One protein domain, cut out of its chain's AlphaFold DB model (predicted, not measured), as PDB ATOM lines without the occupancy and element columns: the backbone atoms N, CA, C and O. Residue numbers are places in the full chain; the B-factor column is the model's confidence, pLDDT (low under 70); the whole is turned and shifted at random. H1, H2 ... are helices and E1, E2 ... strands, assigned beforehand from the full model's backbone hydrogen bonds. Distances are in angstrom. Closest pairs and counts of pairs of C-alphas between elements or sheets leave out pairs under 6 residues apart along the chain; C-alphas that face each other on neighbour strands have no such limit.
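AT A GLANCE: This is residues 71 to 120 of the 128 residues of the protein "t(6)A37 threonylcarbamoyladenosine biosynthesis protein TsaE" of Streptomyces calidiresistens (UniProt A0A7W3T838). A long two-stranded hairpin, E1 and E2, makes the length of a narrow model, and after it the chain folds back so that one short helix, H1, packs beside E2. The loop between the strands, residues 81 to 91, lies at one end of the rod, and the turn into the helix lies at the other. The printed part has 50 residues, with two named strands and one named helix in the order E1, E2, H1; the sheet E1 - E2 is antiparallel, and the class is mixed, helices and strands. The whole is loose, with a radius of gyration of the C-alphas of 13.6 A, and spans 44 by 19 by 10 A.

IN THESE COORDINATES: E1, residues 73 to 80, begins at C-alpha 73 (38.202, 4.962, -8.938) and is 22.8 A long from first to last C-alpha. E2, residues 92 to 99, is 21.8 A long. H1, residues 108 to 117, is 14.3 A long and ends at C-alpha 117 (55.370, -9.533, -8.740).

HOW THE PARTS SIT: E1 and E2 form a hairpin of antiparallel neighbours, with 162 degrees between their directions. C-alphas 76 and 96 face each other at 4.6 A. N 75 and O 97 are within hydrogen-bond range at 2.8 A, as are N 95 and O 77 at 2.9 A. H1 and E2 have 6 pairs of C-alphas within 8 A, the closest those of Ile 96 and Ala 108 at 6.3 A. E1 and H1 have 1 such pair, Leu 74 and Ala 108, at 7.8 A. In H1 every O i to N i+4 pair is within hydrogen-bond range.

THE WHOLE: The C-alphas farthest apart, those of Gly 86 and Gly 102, are 44.1 A apart. The printed part has no cut. The link from E1 to E2 is long, with 11 residues, and that from E2 to H1 is short, with 8. Mean pLDDT of the printed part is 77.2, and residues 83 to 89, 102 to 104 and 117 to 120 are under 70.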
ATOM      1  N   GLU A  71      33.032   9.272  -8.617       82.06
ATOM      2  CA  GLU A  71      34.123  10.235  -8.717       82.06
ATOM      3  C   GLU A  71      35.473   9.609  -8.323       82.06
ATOM      4  O   GLU A  71      36.509  10.041  -8.827       82.06
ATOM      5  N   ASP A  72      35.467   8.554  -7.492       85.81
ATOM      6  CA  ASP A  72      36.664   7.899  -6.955       85.81
ATOM      7  C   ASP A  72      36.854   6.486  -7.531       85.81
ATOM      8  O   ASP A  72      36.100   5.560  -7.226       85.81
ATOM      9  N   ARG A  73      37.913   6.269  -8.320       87.50
ATOM     10  CA  ARG A  73      38.202   4.962  -8.938       87.50
ATOM     11  C   ARG A  73      39.679   4.734  -9.221       87.50
ATOM     12  O   ARG A  73      40.463   5.666  -9.365       87.50
ATOM     13  N   LEU A  74      40.047   3.465  -9.379       90.06
ATOM     14  CA  LEU A  74      41.319   3.085  -9.986       90.06
ATOM     15  C   LEU A  74      41.103   2.823 -11.476       90.06
ATOM     16  O   LEU A  74      40.451   1.852 -11.854       90.06
ATOM     17  N   HIS A  75      41.671   3.674 -12.321       91.12
ATOM     18  CA  HIS A  75      41.683   3.474 -13.760       91.12
ATOM     19  C   HIS A  75      42.860   2.566 -14.138       91.12
ATOM     20  O   HIS A  75      44.022   2.903 -13.906       91.12
ATOM     21  N   VAL A  76      42.560   1.395 -14.707       91.69
ATOM     22  CA  VAL A  76      43.560   0.420 -15.157       91.69
ATOM     23  C   VAL A  76      43.556   0.349 -16.679       91.69
ATOM     24  O   VAL A  76      42.581  -0.086 -17.285       91.69
ATOM     25  N   ARG A  77      44.675   0.726 -17.300       92.38
ATOM     26  CA  ARG A  77      44.917   0.573 -18.739       92.38
ATOM     27  C   ARG A  77      45.881  -0.573 -18.989       92.38
ATOM     28  O   ARG A  77      46.946  -0.627 -18.379       92.38
ATOM     29  N   ILE A  78      45.520  -1.466 -19.908       90.62
ATOM     30  CA  ILE A  78      46.346  -2.604 -20.326       90.62
ATOM     31  C   ILE A  78      46.596  -2.487 -21.827       90.62
ATOM     32  O   ILE A  78      45.677  -2.590 -22.632       90.62
ATOM     33  N   GLU A  79      47.853  -2.298 -22.211       90.69
ATOM     34  CA  GLU A  79      48.256  -2.063 -23.597       90.69
ATOM     35  C   GLU A  79      49.248  -3.128 -24.054       90.69
ATOM     36  O   GLU A  79      50.051  -3.628 -23.264       90.69
ATOM     37  N   ARG A  80      49.230  -3.484 -25.341       88.56
ATOM     38  CA  ARG A  80      50.289  -4.330 -25.909       88.56
ATOM     39  C   ARG A  80      51.605  -3.561 -25.879       88.56
ATOM     40  O   ARG A  80      51.658  -2.415 -26.318       88.56
ATOM     41  N   ALA A  81      52.662  -4.183 -25.366       82.44
ATOM     42  CA  ALA A  81      53.988  -3.594 -25.453       82.44
ATOM     43  C   ALA A  81      54.430  -3.597 -26.925       82.44
ATOM     44  O   ALA A  81      54.477  -4.645 -27.565       82.44
ATOM     45  N   THR A  82      54.713  -2.423 -27.483       73.94
ATOM     46  CA  THR A  82      55.246  -2.292 -28.842       73.94
ATOM     47  C   THR A  82      56.763  -2.507 -28.837       73.94
ATOM     48  O   THR A  82      57.443  -2.131 -27.884       73.94
ATOM     49  N   GLY A  83      57.303  -3.113 -29.901       67.31
ATOM     50  CA  GLY A  83      58.753  -3.229 -30.127       67.31
ATOM     51  C   GLY A  83      59.435  -4.516 -29.642       67.31
ATOM     52  O   GLY A  83      60.640  -4.648 -29.831       67.31
ATOM     53  N   ALA A  84      58.704  -5.473 -29.065       58.41
ATOM     54  CA  ALA A  84      59.237  -6.798 -28.742       58.41
ATOM     55  C   ALA A  84      58.962  -7.777 -29.897       58.41
ATOM     56  O   ALA A  84      57.916  -8.423 -29.940       58.41
ATOM     57  N   GLU A  85      59.880  -7.878 -30.863       56.78
ATOM     58  CA  GLU A  85      59.877  -9.002 -31.806       56.78
ATOM     59  C   GLU A  85      60.488 -10.236 -31.122       56.78
ATOM     60  O   GLU A  85      61.632 -10.201 -30.672       56.78
ATOM     61  N   GLY A  86      59.718 -11.324 -30.999       61.66
ATOM     62  CA  GLY A  86      60.146 -12.567 -30.345       61.66
ATOM     63  C   GLY A  86      59.082 -13.162 -29.407       61.66
ATOM     64  O   GLY A  86      57.947 -12.688 -29.387       61.66
ATOM     65  N   PRO A  87      59.413 -14.195 -28.606       60.03
ATOM     66  CA  PRO A  87      58.481 -14.832 -27.660       60.03
ATOM     67  C   PRO A  87      57.947 -13.886 -26.565       60.03
ATOM     68  O   PRO A  87      56.989 -14.226 -25.877       60.03
ATOM     69  N   GLU A  88      58.523 -12.690 -26.435       62.44
ATOM     70  CA  GLU A  88      58.058 -11.595 -25.574       62.44
ATOM     71  C   GLU A  88      56.966 -10.721 -26.224       62.44
ATOM     72  O   GLU A  88      56.453  -9.803 -25.589       62.44
ATOM     73  N   GLY A  89      56.553 -11.015 -27.464       64.62
ATOM     74  CA  GLY A  89      55.535 -10.261 -28.211       64.62
ATOM     75  C   GLY A  89      54.125 -10.278 -27.600       64.62
ATOM     76  O   GLY A  89      53.232  -9.580 -28.083       64.62
ATOM     77  N   ASP A  90      53.913 -11.045 -26.525       75.50
ATOM     78  CA  ASP A  90      52.687 -11.001 -25.724       75.50
ATOM     79  C   ASP A  90      52.807 -10.149 -24.448       75.50
ATOM     80  O   ASP A  90      51.883 -10.101 -23.635       75.50
ATOM     81  N   ALA A  91      53.908  -9.414 -24.274       83.12
ATOM     82  CA  ALA A  91      54.056  -8.491 -23.161       83.12
ATOM     83  C   ALA A  91      52.939  -7.429 -23.155       83.12
ATOM     84  O   ALA A  91      52.470  -6.941 -24.193       83.12
ATOM     85  N   ARG A  92      52.495  -7.071 -21.947       86.50
ATOM     86  CA  ARG A  92      51.509  -6.014 -21.707       86.50
ATOM     87  C   ARG A  92      52.102  -4.947 -20.802       86.50
ATOM     88  O   ARG A  92      52.757  -5.260 -19.813       86.50
ATOM     89  N   ARG A  93      51.838  -3.686 -21.128       87.31
ATOM     90  CA  ARG A  93      52.060  -2.547 -20.242       87.31
ATOM     91  C   ARG A  93      50.776  -2.298 -19.466       87.31
ATOM     92  O   ARG A  93      49.732  -2.107 -20.079       87.31
ATOM     93  N   VAL A  94      50.865  -2.305 -18.139       90.19
ATOM     94  CA  VAL A  94      49.744  -1.977 -17.254       90.19
ATOM     95  C   VAL A  94      50.021  -0.635 -16.592       90.19
ATOM     96  O   VAL A  94      51.037  -0.479 -15.915       90.19
ATOM     97  N   THR A  95      49.112   0.315 -16.773       90.31
ATOM     98  CA  THR A  95      49.116   1.607 -16.084       90.31
ATOM     99  C   THR A  95      47.930   1.632 -15.132       90.31
ATOM    100  O   THR A  95      46.823   1.271 -15.517       90.31
ATOM    101  N   ILE A  96      48.168   2.034 -13.886       89.88
ATOM    102  CA  ILE A  96      47.140   2.170 -12.848       89.88
ATOM    103  C   ILE A  96      47.164   3.618 -12.393       89.88
ATOM    104  O   ILE A  96      48.233   4.094 -12.019       89.88
ATOM    105  N   GLU A  97      46.033   4.302 -12.404       88.56
ATOM    106  CA  GLU A  97      45.887   5.686 -11.959       88.56
ATOM    107  C   GLU A  97      44.733   5.786 -10.963       88.56
ATOM    108  O   GLU A  97      43.676   5.200 -11.174       88.56
ATOM    109  N   ALA A  98      44.940   6.512  -9.866       89.38
ATOM    110  CA  ALA A  98      43.851   6.880  -8.973       89.38
ATOM    111  C   ALA A  98      43.191   8.150  -9.515       89.38
ATOM    112  O   ALA A  98      43.865   9.160  -9.706       89.38
ATOM    113  N   VAL A  99      41.888   8.082  -9.764       88.25
ATOM    114  CA  VAL A  99      41.055   9.202 -10.201       88.25
ATOM    115  C   VAL A  99      40.112   9.548  -9.057       88.25
ATOM    116  O   VAL A  99      39.545   8.639  -8.454       88.25
ATOM    117  N   GLY A 100      39.967  10.839  -8.762       84.44
ATOM    118  CA  GLY A 100      39.195  11.335  -7.620       84.44
ATOM    119  C   GLY A 100      40.081  11.801  -6.462       84.44
ATOM    120  O   GLY A 100      41.275  12.055  -6.631       84.44
ATOM    121  N   GLY A 101      39.486  11.946  -5.280       71.12
ATOM    122  CA  GLY A 101      40.172  12.426  -4.077       71.12
ATOM    123  C   GLY A 101      39.359  12.365  -2.780       71.12
ATOM    124  O   GLY A 101      39.855  12.820  -1.750       71.12
ATOM    125  N   GLY A 102      38.130  11.836  -2.811       64.69
ATOM    126  CA  GLY A 102      37.214  11.808  -1.665       64.69
ATOM    127  C   GLY A 102      37.330  10.541  -0.813       64.69
ATOM    128  O   GLY A 102      37.270  10.602   0.417       64.69
ATOM    129  N   ARG A 103      37.541   9.384  -1.449       67.00
ATOM    130  CA  ARG A 103      37.685   8.072  -0.803       67.00
ATOM    131  C   ARG A 103      39.150   7.652  -0.715       67.00
ATOM    132  O   ARG A 103      39.942   7.877  -1.627       67.00
ATOM    133  N   ALA A 104      39.505   6.953   0.365       68.25
ATOM    134  CA  ALA A 104      40.789   6.263   0.471       68.25
ATOM    135  C   ALA A 104      40.841   5.099  -0.537       68.25
ATOM    136  O   ALA A 104      40.467   3.967  -0.224       68.25
ATOM    137  N   LEU A 105      41.259   5.395  -1.767       73.25
ATOM    138  CA  LEU A 105      41.576   4.385  -2.767       73.25
ATOM    139  C   LEU A 105      42.827   3.602  -2.330       73.25
ATOM    140  O   LEU A 105      43.688   4.148  -1.631       73.25
ATOM    141  N   PRO A 106      42.957   2.323  -2.727       74.44
ATOM    142  CA  PRO A 106      44.185   1.576  -2.502       74.44
ATOM    143  C   PRO A 106      45.392   2.314  -3.091       74.44
ATOM    144  O   PRO A 106      45.300   2.902  -4.169       74.44
ATOM    145  N   ASP A 107      46.535   2.233  -2.409       80.19
ATOM    146  CA  ASP A 107      47.797   2.802  -2.889       80.19
ATOM    147  C   ASP A 107      48.147   2.223  -4.275       80.19
ATOM    148  O   ASP A 107      48.447   1.032  -4.426       80.19
ATOM    149  N   ALA A 108      48.108   3.086  -5.293       77.19
ATOM    150  CA  ALA A 108      48.388   2.720  -6.674       77.19
ATOM    151  C   ALA A 108      49.812   2.165  -6.844       77.19
ATOM    152  O   ALA A 108      50.014   1.252  -7.645       77.19
ATOM    153  N   ASP A 109      50.796   2.636  -6.071       75.88
ATOM    154  CA  ASP A 109      52.160   2.109  -6.119       75.88
ATOM    155  C   ASP A 109      52.256   0.722  -5.489       75.88
ATOM    156  O   ASP A 109      52.948  -0.154  -6.017       75.88
ATOM    157  N   ALA A 110      51.534   0.481  -4.393       78.56
ATOM    158  CA  ALA A 110      51.419  -0.857  -3.822       78.56
ATOM    159  C   ALA A 110      50.788  -1.842  -4.814       78.56
ATOM    160  O   ALA A 110      51.293  -2.956  -4.978       78.56
ATOM    161  N   LEU A 111      49.749  -1.417  -5.534       79.00
ATOM    162  CA  LEU A 111      49.114  -2.225  -6.574       79.00
ATOM    163  C   LEU A 111      50.043  -2.497  -7.757       79.00
ATOM    164  O   LEU A 111      50.159  -3.644  -8.185       79.00
ATOM    165  N   ARG A 112      50.759  -1.482  -8.254       77.56
ATOM    166  CA  ARG A 112      51.750  -1.650  -9.332       77.56
ATOM    167  C   ARG A 112      52.815  -2.681  -8.948       77.56
ATOM    168  O   ARG A 112      53.138  -3.552  -9.754       77.56
ATOM    169  N   ARG A 113      53.314  -2.640  -7.704       79.19
ATOM    170  CA  ARG A 113      54.264  -3.642  -7.180       79.19
ATOM    171  C   ARG A 113      53.655  -5.043  -7.121       79.19
ATOM    172  O   ARG A 113      54.310  -6.000  -7.528       79.19
ATOM    173  N   ALA A 114      52.415  -5.166  -6.651       77.81
ATOM    174  CA  ALA A 114      51.719  -6.450  -6.581       77.81
ATOM    175  C   ALA A 114      51.508  -7.073  -7.974       77.81
ATOM    176  O   ALA A 114      51.720  -8.272  -8.144       77.81
ATOM    177  N   VAL A 115      51.158  -6.261  -8.978       73.81
ATOM    178  CA  VAL A 115      50.992  -6.707 -10.373       73.81
ATOM    179  C   VAL A 115      52.331  -7.120 -10.989       73.81
ATOM    180  O   VAL A 115      52.408  -8.170 -11.620       73.81
ATOM    181  N   ALA A 116      53.403  -6.352 -10.766       73.81
ATOM    182  CA  ALA A 116      54.735  -6.689 -11.272       73.81
ATOM    183  C   ALA A 116      55.283  -8.002 -10.680       73.81
ATOM    184  O   ALA A 116      55.928  -8.775 -11.383       73.81
ATOM    185  N   GLY A 117      54.991  -8.281  -9.404       66.31
ATOM    186  CA  GLY A 117      55.370  -9.533  -8.740       66.31
ATOM    187  C   GLY A 117      54.527 -10.752  -9.135       66.31
ATOM    188  O   GLY A 117      54.919 -11.875  -8.832       66.31
ATOM    189  N   ALA A 118      53.387 -10.549  -9.803       62.38
ATOM    190  CA  ALA A 118      52.486 -11.614 -10.246       62.38
ATOM    191  C   ALA A 118      52.766 -12.108 -11.680       62.38
ATOM    192  O   ALA A 118      52.050 -12.986 -12.166       62.38
ATOM    193  N   ALA A 119      53.777 -11.556 -12.365       56.22
ATOM    194  CA  ALA A 119      54.171 -12.008 -13.696       56.22
ATOM    195  C   ALA A 119      54.485 -13.520 -13.683       56.22
ATOM    196  O   ALA A 119      55.129 -14.002 -12.744       56.22
ATOM    197  N   PRO A 120      54.029 -14.292 -14.689       50.06
ATOM    198  CA  PRO A 120      54.247 -15.731 -14.708       50.06
ATOM    199  C   PRO A 120      55.749 -16.024 -14.714       50.06
ATOM    200  O   PRO A 120      56.500 -15.410 -15.473       50.06
TER     201      PRO A 120